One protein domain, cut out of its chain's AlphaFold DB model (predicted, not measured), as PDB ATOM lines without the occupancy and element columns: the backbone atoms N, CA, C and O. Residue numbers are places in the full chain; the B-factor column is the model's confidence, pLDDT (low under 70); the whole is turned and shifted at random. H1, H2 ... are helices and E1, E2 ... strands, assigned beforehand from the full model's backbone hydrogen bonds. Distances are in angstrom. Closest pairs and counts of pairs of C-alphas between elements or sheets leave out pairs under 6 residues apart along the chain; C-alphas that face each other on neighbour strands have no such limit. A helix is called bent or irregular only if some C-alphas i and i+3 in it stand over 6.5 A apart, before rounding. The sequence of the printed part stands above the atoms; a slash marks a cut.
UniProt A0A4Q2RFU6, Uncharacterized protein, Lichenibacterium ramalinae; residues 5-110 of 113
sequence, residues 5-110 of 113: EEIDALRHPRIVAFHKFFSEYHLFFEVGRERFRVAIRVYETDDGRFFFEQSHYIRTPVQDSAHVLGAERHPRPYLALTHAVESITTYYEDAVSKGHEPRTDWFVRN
ATOM      1  N   GLU A   5     202.486 236.524 329.966       94.50
ATOM      2  CA  GLU A   5     202.119 235.178 329.508       94.50
ATOM      3  C   GLU A   5     203.200 234.559 328.609       94.50
ATOM      4  O   GLU A   5     203.515 233.379 328.747       94.50
ATOM      5  N   GLU A   6     203.807 235.357 327.723       93.69
ATOM      6  CA  GLU A   6     204.925 234.910 326.884       93.69
ATOM      7  C   GLU A   6     206.150 234.547 327.733       93.69
ATOM      8  O   GLU A   6     206.758 233.498 327.523       93.69
ATOM      9  N   ILE A   7     206.490 235.384 328.720       91.31
ATOM     10  CA  ILE A   7     207.622 235.144 329.627       91.31
ATOM     11  C   ILE A   7     207.411 233.857 330.430       91.31
ATOM     12  O   ILE A   7     208.329 233.045 330.552       91.31
ATOM     13  N   ASP A   8     206.208 233.648 330.965       92.75
ATOM     14  CA  ASP A   8     205.914 232.461 331.763       92.75
ATOM     15  C   ASP A   8     205.875 231.183 330.916       92.75
ATOM     16  O   ASP A   8     206.360 230.147 331.371       92.75
ATOM     17  N   ALA A   9     205.411 231.251 329.663       95.31
ATOM     18  CA  ALA A   9     205.476 230.126 328.729       95.31
ATOM     19  C   ALA A   9     206.920 229.718 328.377       95.31
ATOM     20  O   ALA A   9     207.191 228.542 328.124       95.31
ATOM     21  N   LEU A  10     207.854 230.673 328.374       93.62
ATOM     22  CA  LEU A  10     209.277 230.446 328.092       93.62
ATOM     23  C   LEU A  10     210.093 230.078 329.343       93.62
ATOM     24  O   LEU A  10     211.275 229.731 329.239       93.62
ATOM     25  N   ARG A  11     209.484 230.111 330.535       91.00
ATOM     26  CA  ARG A  11     210.153 229.806 331.801       91.00
ATOM     27  C   ARG A  11     210.415 228.304 331.922       91.00
ATOM     28  O   ARG A  11     209.541 227.524 332.290       91.00
ATOM     29  N   HIS A  12     211.656 227.894 331.675       95.31
ATOM     30  CA  HIS A  12     212.077 226.497 331.784       95.31
ATOM     31  C   HIS A  12     213.477 226.378 332.417       95.31
ATOM     32  O   HIS A  12     214.362 227.146 332.044       95.31
ATOM     33  N   PRO A  13     213.756 225.381 333.288       95.75
ATOM     34  CA  PRO A  13     215.043 225.268 333.999       95.75
ATOM     35  C   PRO A  13     216.295 225.139 333.118       95.75
ATOM     36  O   PRO A  13     217.410 225.279 333.606       95.75
ATOM     37  N   ARG A  14     216.122 224.808 331.832       97.31
ATOM     38  CA  ARG A  14     217.212 224.668 330.847       97.31
ATOM     39  C   ARG A  14     217.287 225.812 329.829       97.31
ATOM     40  O   ARG A  14     218.172 225.785 328.983       97.31
ATOM     41  N   ILE A  15     216.361 226.769 329.870       94.38
ATOM     42  CA  ILE A  15     216.389 227.949 329.000       94.38
ATOM     43  C   ILE A  15     217.058 229.072 329.789       94.38
ATOM     44  O   ILE A  15     216.574 229.453 330.850       94.38
ATOM     45  N   VAL A  16     218.193 229.558 329.287       92.12
ATOM     46  CA  VAL A  16     219.019 230.573 329.972       92.12
ATOM     47  C   VAL A  16     218.847 231.982 329.409       92.12
ATOM     48  O   VAL A  16     219.213 232.941 330.075       92.12
ATOM     49  N   ALA A  17     218.310 232.106 328.193       91.56
ATOM     50  CA  ALA A  17     217.971 233.370 327.552       91.56
ATOM     51  C   ALA A  17     216.958 233.120 326.428       91.56
ATOM     52  O   ALA A  17     216.931 232.038 325.834       91.56
ATOM     53  N   PHE A  18     216.162 234.134 326.111       93.69
ATOM     54  CA  PHE A  18     215.301 234.162 324.935       93.69
ATOM     55  C   PHE A  18     215.170 235.594 324.423       93.69
ATOM     56  O   PHE A  18     215.411 236.568 325.136       93.69
ATOM     57  N   HIS A  19     214.795 235.712 323.157       94.88
ATOM     58  CA  HIS A  19     214.562 236.977 322.487       94.88
ATOM     59  C   HIS A  19     213.357 236.827 321.564       94.88
ATOM     60  O   HIS A  19     213.146 235.776 320.957       94.88
ATOM     61  N   LYS A  20     212.550 237.876 321.477       95.88
ATOM     62  CA  LYS A  20     211.374 237.947 320.618       95.88
ATOM     63  C   LYS A  20     211.674 238.873 319.460       95.88
ATOM     64  O   LYS A  20     212.116 240.002 319.658       95.88
ATOM     65  N   PHE A  21     211.394 238.412 318.250       96.62
ATOM     66  CA  PHE A  21     211.400 239.278 317.081       96.62
ATOM     67  C   PHE A  21     210.399 240.427 317.275       96.62
ATOM     68  O   PHE A  21     209.217 240.192 317.532       96.62
ATOM     69  N   PHE A  22     210.882 241.662 317.168       96.50
ATOM     70  CA  PHE A  22     210.074 242.865 317.333       96.50
ATOM     71  C   PHE A  22     209.655 243.444 315.977       96.50
ATOM     72  O   PHE A  22     208.479 243.738 315.769       96.50
ATOM     73  N   SER A  23     210.602 243.592 315.047       97.62
ATOM     74  CA  SER A  23     210.355 244.177 313.722       97.62
ATOM     75  C   SER A  23     211.495 243.892 312.743       97.62
ATOM     76  O   SER A  23     212.631 243.681 313.163       97.62
ATOM     77  N   GLU A  24     211.215 243.979 311.441       98.19
ATOM     78  CA  GLU A  24     212.222 243.959 310.373       98.19
ATOM     79  C   GLU A  24     212.058 245.188 309.472       98.19
ATOM     80  O   GLU A  24     210.937 245.582 309.144       98.19
ATOM     81  N   TYR A  25     213.180 245.780 309.067       98.19
ATOM     82  CA  TYR A  25     213.250 246.931 308.172       98.19
ATOM     83  C   TYR A  25     214.170 246.621 306.998       98.19
ATOM     84  O   TYR A  25     215.230 246.024 307.181       98.19
ATOM     85  N   HIS A  26     213.788 247.036 305.791       98.06
ATOM     86  CA  HIS A  26     214.622 246.901 304.593       98.06
ATOM     87  C   HIS A  26     215.087 248.288 304.151       98.06
ATOM     88  O   HIS A  26     214.285 249.127 303.744       98.06
ATOM     89  N   LEU A  27     216.392 248.515 304.251       97.19
ATOM     90  CA  LEU A  27     217.090 249.712 303.803       97.19
ATOM     91  C   LEU A  27     217.599 249.488 302.378       97.19
ATOM     92  O   LEU A  27     218.036 248.386 302.039       97.19
ATOM     93  N   PHE A  28     217.564 250.525 301.545       96.88
ATOM     94  CA  PHE A  28     218.027 250.461 300.161       96.88
ATOM     95  C   PHE A  28     219.070 251.547 299.916       96.88
ATOM     96  O   PHE A  28     218.770 252.729 300.066       96.88
ATOM     97  N   PHE A  29     220.273 251.135 299.525       95.38
ATOM     98  CA  PHE A  29     221.388 252.016 299.187       95.38
ATOM     99  C   PHE A  29     221.529 252.107 297.672       95.38
ATOM    100  O   PHE A  29     221.403 251.099 296.974       95.38
ATOM    101  N   GLU A  30     221.794 253.303 297.158       93.88
ATOM    102  CA  GLU A  30     222.106 253.491 295.742       93.88
ATOM    103  C   GLU A  30     223.535 253.023 295.464       93.88
ATOM    104  O   GLU A  30     224.486 253.467 296.103       93.88
ATOM    105  N   VAL A  31     223.685 252.105 294.511       92.38
ATOM    106  CA  VAL A  31     224.976 251.552 294.101       92.38
ATOM    107  C   VAL A  31     225.047 251.612 292.581       92.38
ATOM    108  O   VAL A  31     224.480 250.780 291.869       92.38
ATOM    109  N   GLY A  32     225.696 252.656 292.064       87.94
ATOM    110  CA  GLY A  32     225.664 252.977 290.639       87.94
ATOM    111  C   GLY A  32     224.240 253.285 290.165       87.94
ATOM    112  O   GLY A  32     223.667 254.306 290.528       87.94
ATOM    113  N   ARG A  33     223.667 252.410 289.327       89.44
ATOM    114  CA  ARG A  33     222.282 252.533 288.817       89.44
ATOM    115  C   ARG A  33     221.299 251.567 289.482       89.44
ATOM    116  O   ARG A  33     220.128 251.539 289.110       89.44
ATOM    117  N   GLU A  34     221.775 250.762 290.424       93.38
ATOM    118  CA  GLU A  34     220.993 249.734 291.101       93.38
ATOM    119  C   GLU A  34     220.779 250.092 292.575       93.38
ATOM    120  O   GLU A  34     221.368 251.035 293.108       93.38
ATOM    121  N   ARG A  35     219.910 249.326 293.239       94.81
ATOM    122  CA  ARG A  35     219.690 249.423 294.683       94.81
ATOM    123  C   ARG A  35     220.212 248.171 295.366       94.81
ATOM    124  O   ARG A  35     219.803 247.068 295.016       94.81
ATOM    125  N   PHE A  36     221.042 248.350 296.385       97.00
ATOM    126  CA  PHE A  36     221.462 247.275 297.272       97.00
ATOM    127  C   PHE A  36     220.585 247.254 298.526       97.00
ATOM    128  O   PHE A  36     220.390 248.287 299.167       97.00
ATOM    129  N   ARG A  37     220.037 246.086 298.880       97.62
ATOM    130  CA  ARG A  37     219.139 245.929 300.033       97.62
ATOM    131  C   ARG A  37     219.906 245.441 301.260       97.62
ATOM    132  O   ARG A  37     220.470 244.351 301.228       97.62
ATOM    133  N   VAL A  38     219.784 246.163 302.370       97.81
ATOM    134  CA  VAL A  38     220.186 245.703 303.705       97.81
ATOM    135  C   VAL A  38     218.944 245.517 304.566       97.81
ATOM    136  O   VAL A  38     218.151 246.435 304.733       97.81
ATOM    137  N   ALA A  39     218.765 244.327 305.124       98.19
ATOM    138  CA  ALA A  39     217.714 244.053 306.092       98.19
ATOM    139  C   ALA A  39     218.242 244.162 307.536       98.19
ATOM    140  O   ALA A  39     219.359 243.719 307.817       98.19
ATOM    141  N   ILE A  40     217.436 244.757 308.418       97.62
ATOM    142  CA  ILE A  40     217.689 244.976 309.848       97.62
ATOM    143  C   ILE A  40     216.559 244.314 310.631       97.62
ATOM    144  O   ILE A  40     215.397 244.651 310.412       97.62
ATOM    145  N   ARG A  41     216.872 243.403 311.553       97.62
ATOM    146  CA  ARG A  41     215.907 242.848 312.512       97.62
ATOM    147  C   ARG A  41     216.156 243.447 313.877       97.62
ATOM    148  O   ARG A  41     217.298 243.546 314.300       97.62
ATOM    149  N   VAL A  42     215.087 243.813 314.567       97.50
ATOM    150  CA  VAL A  42     215.129 244.253 315.961       97.50
ATOM    151  C   VAL A  42     214.511 243.161 316.812       97.50
ATOM    152  O   VAL A  42     213.441 242.638 316.488       97.50
ATOM    153  N   TYR A  43     215.175 242.842 317.912       97.31
ATOM    154  CA  TYR A  43     214.745 241.847 318.878       97.31
ATOM    155  C   TYR A  43     214.562 242.490 320.240       97.31
ATOM    156  O   TYR A  43     215.344 243.347 320.641       97.31
ATOM    157  N   GLU A  44     213.539 242.048 320.955       97.25
ATOM    158  CA  GLU A  44     213.348 242.317 322.370       97.25
ATOM    159  C   GLU A  44     213.927 241.157 323.188       97.25
ATOM    160  O   GLU A  44     213.707 239.993 322.862       97.25
ATOM    161  N   THR A  45     214.666 241.466 324.243       94.88
ATOM    162  CA  THR A  45     215.270 240.497 325.172       94.88
ATOM    163  C   THR A  45     214.371 240.254 326.378       94.88
ATOM    164  O   THR A  45     213.449 241.021 326.646       94.88
ATOM    165  N   ASP A  46     214.646 239.182 327.113       91.50
ATOM    166  CA  ASP A  46     213.964 238.803 328.352       91.50
ATOM    167  C   ASP A  46     213.984 239.891 329.445       91.50
ATOM    168  O   ASP A  46     213.040 239.993 330.227       91.50
ATOM    169  N   ASP A  47     215.012 240.747 329.467       92.25
ATOM    170  CA  ASP A  47     215.107 241.915 330.360       92.25
ATOM    171  C   ASP A  47     214.360 243.170 329.845       92.25
ATOM    172  O   ASP A  47     214.412 244.236 330.469       92.25
ATOM    173  N   GLY A  48     213.655 243.057 328.714       94.19
ATOM    174  CA  GLY A  48     212.883 244.132 328.092       94.19
ATOM    175  C   GLY A  48     213.713 245.149 327.301       94.19
ATOM    176  O   GLY A  48     213.173 246.171 326.869       94.19
ATOM    177  N   ARG A  49     215.017 244.916 327.105       96.81
ATOM    178  CA  ARG A  49     215.862 245.726 326.213       96.81
ATOM    179  C   ARG A  49     215.808 245.219 324.780       96.81
ATOM    180  O   ARG A  49     215.294 244.141 324.500       96.81
ATOM    181  N   PHE A  50     216.388 245.994 323.875       97.62
ATOM    182  CA  PHE A  50     216.348 245.768 322.440       97.62
ATOM    183  C   PHE A  50     217.748 245.696 321.853       97.62
ATOM    184  O   PHE A  50     218.585 246.529 322.174       97.62
ATOM    185  N   PHE A  51     217.991 244.759 320.952       97.00
ATOM    186  CA  PHE A  51     219.188 244.747 320.111       97.00
ATOM    187  C   PHE A  51     218.774 244.545 318.657       97.00
ATOM    188  O   PHE A  51     217.595 244.318 318.367       97.00
ATOM    189  N   PHE A  52     219.729 244.647 317.742       96.50
ATOM    190  CA  PHE A  52     219.474 244.429 316.330       96.50
ATOM    191  C   PHE A  52     220.488 243.476 315.710       96.50
ATOM    192  O   PHE A  52     221.605 243.313 316.193       96.50
ATOM    193  N   GLU A  53     220.072 242.880 314.603       96.25
ATOM    194  CA  GLU A  53     220.919 242.132 313.688       96.25
ATOM    195  C   GLU A  53     220.741 242.712 312.289       96.25
ATOM    196  O   GLU A  53     219.652 243.154 311.911       96.25
ATOM    197  N   GLN A  54     221.809 242.694 311.504       96.25
ATOM    198  CA  GLN A  54     221.809 243.211 310.143       96.25
ATOM    199  C   GLN A  54     222.332 242.173 309.168       96.25
ATOM    200  O   GLN A  54     223.286 241.459 309.465       96.25
ATOM    201  N   SER A  55     221.715 242.116 307.991       97.50
ATOM    202  CA  SER A  55     222.087 241.179 306.922       97.50
ATOM    203  C   SER A  55     223.486 241.410 306.357       97.50
ATOM    204  O   SER A  55     224.091 240.484 305.822       97.50
ATOM    205  N   HIS A  56     223.985 242.645 306.445       96.88
ATOM    206  CA  HIS A  56     225.281 243.043 305.919       96.88
ATOM    207  C   HIS A  56     225.932 244.057 306.858       96.88
ATOM    208  O   HIS A  56     225.259 244.942 307.385       96.88
ATOM    209  N   TYR A  57     227.242 243.938 307.024       96.00
ATOM    210  CA  TYR A  57     228.115 244.961 307.584       96.00
ATOM    211  C   TYR A  57     228.619 245.885 306.476       96.00
ATOM    212  O   TYR A  57     228.635 245.506 305.303       96.00
ATOM    213  N   ILE A  58     229.082 247.076 306.847       95.00
ATOM    214  CA  ILE A  58     229.743 247.993 305.917       95.00
ATOM    215  C   ILE A  58     231.267 247.851 306.020       95.00
ATOM    216  O   ILE A  58     231.824 247.794 307.117       95.00
ATOM    217  N   ARG A  59     231.941 247.781 304.871       95.88
ATOM    218  CA  ARG A  59     233.396 247.860 304.721       95.88
ATOM    219  C   ARG A  59     233.730 248.747 303.533       95.88
ATOM    220  O   ARG A  59     233.796 248.279 302.398       95.88
ATOM    221  N   THR A  60     233.942 250.023 303.792       94.06
ATOM    222  CA  THR A  60     234.304 250.983 302.749       94.06
ATOM    223  C   THR A  60     235.827 251.044 302.541       94.06
ATOM    224  O   THR A  60     236.584 250.545 303.373       94.06
ATOM    225  N   PRO A  61     236.322 251.672 301.455       93.81
ATOM    226  CA  PRO A  61     237.760 251.815 301.195       93.81
ATOM    227  C   PRO A  61     238.521 252.647 302.234       93.81
ATOM    228  O   PRO A  61     239.747 252.647 302.237       93.81
ATOM    229  N   VAL A  62     237.805 253.384 303.086       89.75
ATOM    230  CA  VAL A  62     238.390 254.221 304.144       89.75
ATOM    231  C   VAL A  62     238.576 253.452 305.457       89.75
ATOM    232  O   VAL A  62     239.010 254.036 306.446       89.75
ATOM    233  N   GLN A  63     238.248 252.155 305.471       88.19
ATOM    234  CA  GLN A  63     238.377 251.257 306.614       88.19
ATOM    235  C   GLN A  63     239.308 250.085 306.284       88.19
ATOM    236  O   GLN A  63     239.249 249.527 305.189       88.19
ATOM    237  N   ASP A  64     240.087 249.633 307.267       82.31
ATOM    238  CA  ASP A  64     240.911 248.421 307.132       82.31
ATOM    239  C   ASP A  64     240.076 247.127 307.239       82.31
ATOM    240  O   ASP A  64     240.460 246.072 306.730       82.31
ATOM    241  N   SER A  65     238.909 247.191 307.891       82.69
ATOM    242  CA  SER A  65     238.007 246.055 308.109       82.69
ATOM    243  C   SER A  65     236.539 246.478 308.157       82.69
ATOM    244  O   SER A  65     236.225 247.655 308.318       82.69
ATOM    245  N   ALA A  66     235.627 245.508 308.043       82.94
ATOM    246  CA  ALA A  66     234.198 245.767 308.194       82.94
ATOM    247  C   ALA A  66     233.868 246.266 309.607       82.94
ATOM    248  O   ALA A  66     234.457 245.800 310.587       82.94
ATOM    249  N   HIS A  67     232.901 247.176 309.715       82.06
ATOM    250  CA  HIS A  67     232.385 247.614 311.003       82.06
ATOM    251  C   HIS A  67     231.404 246.575 311.555       82.06
ATOM    252  O   HIS A  67     230.244 246.507 311.143       82.06
ATOM    253  N   VAL A  68     231.896 245.740 312.470       82.31
ATOM    254  CA  VAL A  68     231.105 244.719 313.163       82.31
ATOM    255  C   VAL A  68     230.833 245.198 314.582       82.31
ATOM    256  O   VAL A  68     231.754 245.327 315.387       82.31
ATOM    257  N   LEU A  69     229.564 245.452 314.885       78.75
ATOM    258  CA  LEU A  69     229.120 245.767 316.237       78.75
ATOM    259  C   LEU A  69     228.815 244.491 317.023       78.75
ATOM    260  O   LEU A  69     228.323 243.502 316.476       78.75
ATOM    261  N   GLY A  70     229.097 244.532 318.325       71.56
ATOM    262  CA  GLY A  70     228.589 243.538 319.268       71.56
ATOM    263  C   GLY A  70     227.086 243.710 319.510       71.56
ATOM    264  O   GLY A  70     226.498 244.724 319.142       71.56
ATOM    265  N   ALA A  71     226.466 242.729 320.171       77.12
ATOM    266  CA  ALA A  71     225.043 242.753 320.519       77.12
ATOM    267  C   ALA A  71     224.743 243.730 321.677       77.12
ATOM    268  O   ALA A  71     224.410 243.320 322.794       77.12
ATOM    269  N   GLU A  72     224.904 245.030 321.429       90.44
ATOM    270  CA  GLU A  72     224.542 246.075 322.383       90.44
ATOM    271  C   GLU A  72     223.025 246.104 322.610       90.44
ATOM    272  O   GLU A  72     222.223 245.928 321.690       90.44
ATOM    273  N   ARG A  73     222.625 246.307 323.871       94.88
ATOM    274  CA  ARG A  73     221.222 246.334 324.290       94.88
ATOM    275  C   ARG A  73     220.789 247.757 324.621       94.88
ATOM    276  O   ARG A  73     221.358 248.400 325.499       94.88
ATOM    277  N   HIS A  74     219.704 248.197 324.005       96.88
ATOM    278  CA  HIS A  74     219.121 249.525 324.134       96.88
ATOM    279  C   HIS A  74     217.789 249.485 324.900       96.88
ATOM    280  O   HIS A  74     217.036 248.521 324.794       96.88
ATOM    281  N   PRO A  75     217.421 250.540 325.644       96.69
ATOM    282  CA  PRO A  75     216.193 250.548 326.446       96.69
ATOM    283  C   PRO A  75     214.909 250.753 325.623       96.69
ATOM    284  O   PRO A  75     213.809 250.655 326.163       96.69
ATOM    285  N   ARG A  76     215.021 251.105 324.335       96.88
ATOM    286  CA  ARG A  76     213.887 251.387 323.443       96.88
ATOM    287  C   ARG A  76     214.172 250.843 322.038       96.88
ATOM    288  O   ARG A  76     215.314 250.941 321.592       96.88
ATOM    289  N   PRO A  77     213.150 250.368 321.302       96.50
ATOM    290  CA  PRO A  77     213.343 249.780 319.976       96.50
ATOM    291  C   PRO A  77     213.880 250.789 318.956       96.50
ATOM    292  O   PRO A  77     214.736 250.447 318.149       96.50
ATOM    293  N   TYR A  78     213.438 252.052 319.021       96.69
ATOM    294  CA  TYR A  78     213.918 253.080 318.096       96.69
ATOM    295  C   TYR A  78     215.408 253.393 318.290       96.69
ATOM    296  O   TYR A  78     216.068 253.708 317.315       96.69
ATOM    297  N   LEU A  79     215.952 253.264 319.510       97.44
ATOM    298  CA  LEU A  79     217.383 253.470 319.762       97.44
ATOM    299  C   LEU A  79     218.225 252.352 319.144       97.44
ATOM    300  O   LEU A  79     219.255 252.639 318.546       97.44
ATOM    301  N   ALA A  80     217.760 251.100 319.233       96.50
ATOM    302  CA  ALA A  80     218.402 249.982 318.542       96.50
ATOM    303  C   ALA A  80     218.373 250.182 317.019       96.50
ATOM    304  O   ALA A  80     219.378 249.965 316.354       96.50
ATOM    305  N   LEU A  81     217.248 250.651 316.468       96.75
ATOM    306  CA  LEU A  81     217.144 250.958 315.041       96.75
ATOM    307  C   LEU A  81     218.047 252.129 314.623       96.75
ATOM    308  O   LEU A  81     218.705 252.034 313.593       96.75
ATOM    309  N   THR A  82     218.095 253.213 315.404       97.00
ATOM    310  CA  THR A  82     218.996 254.349 315.157       97.00
ATOM    311  C   THR A  82     220.441 253.875 315.105       97.00
ATOM    312  O   THR A  82     221.120 254.130 314.116       97.00
ATOM    313  N   HIS A  83     220.869 253.098 316.101       96.06
ATOM    314  CA  HIS A  83     222.226 252.567 316.142       96.06
ATOM    315  C   HIS A  83     222.514 251.616 314.965       96.06
ATOM    316  O   HIS A  83     223.587 251.678 314.373       96.06
ATOM    317  N   ALA A  84     221.540 250.793 314.557       95.31
ATOM    318  CA  ALA A  84     221.664 249.936 313.378       95.31
ATOM    319  C   ALA A  84     221.911 250.735 312.095       95.31
ATOM    320  O   ALA A  84     222.807 250.402 311.319       95.31
ATOM    321  N   VAL A  85     221.136 251.801 311.886       96.12
ATOM    322  CA  VAL A  85     221.291 252.687 310.728       96.12
ATOM    323  C   VAL A  85     222.660 253.363 310.765       96.12
ATOM    324  O   VAL A  85     223.401 253.255 309.790       96.12
ATOM    325  N   GLU A  86     223.027 253.972 311.895       95.31
ATOM    326  CA  GLU A  86     224.315 254.655 312.082       95.31
ATOM    327  C   GLU A  86     225.505 253.726 311.817       95.31
ATOM    328  O   GLU A  86     226.451 254.112 311.130       95.31
ATOM    329  N   SER A  87     225.426 252.468 312.264       92.62
ATOM    330  CA  SER A  87     226.497 251.480 312.085       92.62
ATOM    331  C   SER A  87     226.884 251.228 310.622       92.62
ATOM    332  O   SER A  87     228.007 250.813 310.332       92.62
ATOM    333  N   ILE A  88     225.964 251.493 309.692       93.81
ATOM    334  CA  ILE A  88     226.179 251.345 308.254       93.81
ATOM    335  C   ILE A  88     226.410 252.714 307.611       93.81
ATOM    336  O   ILE A  88     227.332 252.866 306.805       93.81
ATOM    337  N   THR A  89     225.595 253.716 307.952       95.25
ATOM    338  CA  THR A  89     225.618 255.011 307.265       95.25
ATOM    339  C   THR A  89     226.844 255.842 307.606       95.25
ATOM    340  O   THR A  89     227.356 256.499 306.708       95.25
ATOM    341  N   THR A  90     227.394 255.775 308.825       93.75
ATOM    342  CA  THR A  90     228.553 256.604 309.208       93.75
ATOM    343  C   THR A  90     229.758 256.386 308.286       93.75
ATOM    344  O   THR A  90     230.324 257.345 307.763       93.75
ATOM    345  N   TYR A  91     230.141 255.132 308.029       92.38
ATOM    346  CA  TYR A  91     231.279 254.835 307.148       92.38
ATOM    347  C   TYR A  91     230.945 254.964 305.664       92.38
ATOM    348  O   TYR A  91     231.826 255.281 304.864       92.38
ATOM    349  N   TYR A  92     229.686 254.718 305.299       94.69
ATOM    350  CA  TYR A  92     229.191 254.954 303.949       94.69
ATOM    351  C   TYR A  92     229.297 256.441 303.582       94.69
ATOM    352  O   TYR A  92     229.884 256.787 302.558       94.69
ATOM    353  N   GLU A  93     228.786 257.322 304.444       95.25
ATOM    354  CA  GLU A  93     228.817 258.775 304.273       95.25
ATOM    355  C   GLU A  93     230.250 259.312 304.270       95.25
ATOM    356  O   GLU A  93     230.592 260.109 303.396       95.25
ATOM    357  N   ASP A  94     231.119 258.831 305.170       94.62
ATOM    358  CA  ASP A  94     232.535 259.220 305.184       94.62
ATOM    359  C   ASP A  94     233.234 258.863 303.859       94.62
ATOM    360  O   ASP A  94     233.886 259.713 303.248       94.62
ATOM    361  N   ALA A  95     233.043 257.642 303.348       95.19
ATOM    362  CA  ALA A  95     233.628 257.218 302.076       95.19
ATOM    363  C   ALA A  95     233.121 258.049 300.885       95.19
ATOM    364  O   ALA A  95     233.922 258.484 300.052       95.19
ATOM    365  N   VAL A  96     231.813 258.317 300.829       96.00
ATOM    366  CA  VAL A  96     231.210 259.168 299.792       96.00
ATOM    367  C   VAL A  96     231.746 260.597 299.879       96.00
ATOM    368  O   VAL A  96     232.111 261.175 298.855       96.00
ATOM    369  N   SER A  97     231.882 261.154 301.087       96.25
ATOM    370  CA  SER A  97     232.426 262.503 301.295       96.25
ATOM    371  C   SER A  97     233.880 262.648 300.819       96.25
ATOM    372  O   SER A  97     234.295 263.730 300.408       96.25
ATOM    373  N   LYS A  98     234.638 261.542 300.804       96.62
ATOM    374  CA  LYS A  98     236.015 261.446 300.287       96.62
ATOM    375  C   LYS A  98     236.088 261.140 298.784       96.62
ATOM    376  O   LYS A  98     237.180 260.961 298.250       96.62
ATOM    377  N   GLY A  99     234.948 261.104 298.091       96.69
ATOM    378  CA  GLY A  99     234.863 260.906 296.643       96.69
ATOM    379  C   GLY A  99     234.866 259.442 296.198       96.69
ATOM    380  O   GLY A  99     235.039 259.174 295.011       96.69
ATOM    381  N   HIS A 100     234.685 258.489 297.116       96.25
ATOM    382  CA  HIS A 100     234.517 257.091 296.735       96.25
ATOM    383  C   HIS A 100     233.077 256.821 296.289       96.25
ATOM    384  O   HIS A 100     232.121 257.153 296.988       96.25
ATOM    385  N   GLU A 101     232.919 256.173 295.137       95.56
ATOM    386  CA  GLU A 101     231.607 255.749 294.649       95.56
ATOM    387  C   GLU A 101     231.137 254.476 295.375       95.56
ATOM    388  O   GLU A 101     231.915 253.517 295.451       95.56
ATOM    389  N   PRO A 102     229.879 254.424 295.857       95.31
ATOM    390  CA  PRO A 102     229.300 253.229 296.462       95.31
ATOM    391  C   PRO A 102     229.361 252.012 295.538       95.31
ATOM    392  O   PRO A 102     229.044 252.095 294.348       95.31
ATOM    393  N   ARG A 103     229.730 250.858 296.100       95.19
ATOM    394  CA  ARG A 103     229.839 249.575 295.393       95.19
ATOM    395  C   ARG A 103     229.231 248.451 296.221       95.19
ATOM    396  O   ARG A 103     229.155 248.531 297.443       95.19
ATOM    397  N   THR A 104     228.787 247.390 295.550       94.38
ATOM    398  CA  THR A 104     228.142 246.246 296.213       94.38
ATOM    399  C   THR A 104     229.103 245.504 297.141       94.38
ATOM    400  O   THR A 104     228.674 244.972 298.157       94.38
ATOM    401  N   ASP A 105     230.404 245.527 296.843       94.62
ATOM    402  CA  ASP A 105     231.464 244.928 297.658       94.62
ATOM    403  C   ASP A 105     231.718 245.650 298.994       94.62
ATOM    404  O   ASP A 105     232.417 245.103 299.854       94.62
ATOM    405  N   TRP A 106     231.125 246.835 299.205       95.31
ATOM    406  CA  TRP A 106     231.123 247.506 300.508       95.31
ATOM    407  C   TRP A 106     230.211 246.799 301.508       95.31
ATOM    408  O   TRP A 106     230.425 246.911 302.713       95.31
ATOM    409  N   PHE A 107     229.197 246.076 301.033       96.25
ATOM    410  CA  PHE A 107     228.225 245.393 301.876       96.25
ATOM    411  C   PHE A 107     228.660 243.945 302.093       96.25
ATOM    412  O   PHE A 107     228.411 243.056 301.280       96.25
ATOM    413  N   VAL A 108     229.329 243.702 303.214       96.06
ATOM    414  CA  VAL A 108     229.854 242.384 303.577       96.06
ATOM    415  C   VAL A 108     228.755 241.588 304.260       96.06
ATOM    416  O   VAL A 108     228.225 242.019 305.279       96.06
ATOM    417  N   ARG A 109     228.408 240.421 303.716       96.50
ATOM    418  CA  ARG A 109     227.360 239.559 304.275       96.50
ATOM    419  C   ARG A 109     227.640 239.214 305.741       96.50
ATOM    420  O   ARG A 109     228.758 238.848 306.097       96.50
ATOM    421  N   ASN A 110     226.602 239.299 306.567       94.94
ATOM    422  CA  ASN A 110     226.577 238.694 307.889       94.94
ATOM    423  C   ASN A 110     226.001 237.276 307.771       94.94
ATOM    424  O   ASN A 110     224.816 237.109 307.488       94.94
TER     425      ASN A 110
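What this domain is: This is residues 5 to 110 of the 113 residues of an uncharacterized protein of Lichenibacterium ramalinae (UniProt A0A4Q2RFU6). A long, bent hairpin of two strands, E1 and E2, with the short strand E3 beside E2, makes a strongly twisted sheet, and one long helix, H2, covers one face of it. The chain turns from E3 into E4, which pairs with E5 in a second, tiny sheet, while the short helix H1 lies far off at one end of the long axis. The printed part has 106 residues, with two named helices and five named strands in the order H1 E1 E2 E3 E4 H2 E5; both sheets, E1 - E2 - E3 and E4 - E5, are antiparallel, and the class is mixed, helices and strands. The whole is loose, with a radius of gyration of the C-alphas of 16.5 A, and a rod in outline, spanning 54 by 25 by 22 A.

Where its parts are: H1, residues 5 to 9, begins at C-alpha 5 (202.119, 235.178, 329.508). E1, residues 19 to 31, is 33.6 A long and bends by 61 degrees at residue 22. E2, residues 34 to 45, is 35.8 A long. E3, residues 50 to 54, measures 13.7 A and runs on into E4, residues 56 to 58, at 85 degrees. H2, residues 77 to 97, begins at C-alpha 77 (213.343, 249.780, 319.976), is 29.6 A long and has a kink of 32 degrees near residue 89; it is neither bent nor irregular, but only just, with C-alphas 88 and 91 at 6.3 A. E5, residues 107 to 109, ends at C-alpha 109 (227.360, 239.559, 304.275).

How they stand to each other: E1, E2 and E3 form a meander, each strand the antiparallel neighbour of the one before, with E1 and E3 as edge strands. E1 and E2 are a hairpin at 162 degrees, with N 25 and O 40 within hydrogen-bond range at 2.8 A. E2 and E3 are a hairpin at 152 degrees, with N 41 and O 53 at 2.8 A. H2 is on this sheet, two layers with the helix on one face, at a height over the sheet of 8.3 A. It runs along the strands, at 19 degrees to E3 on the local plane; its closest C-alphas to E3 are those of Ala 80 and Phe 51, 5.5 A apart. The closest C-alphas of H2 and E4 are those of Ile 88 and Ile 58, 5.4 A. E4 and E5 are antiparallel at 141 degrees, with N 57 and O 108 at 2.8 A. H1 is not on the sheet and is apart from H2. In H1 the O i to N i+4 pair is within hydrogen-bond range; in H2, 15 of 17 are.

The domain as a whole: The C-alphas farthest apart are those of Pro 13 and Gly 99, 55.3 A. The printed part has no cut. The link from E4 to H2, residues 59 to 76, is long. The mean pLDDT of the printed part is 94.1, and no printed residue is under 70.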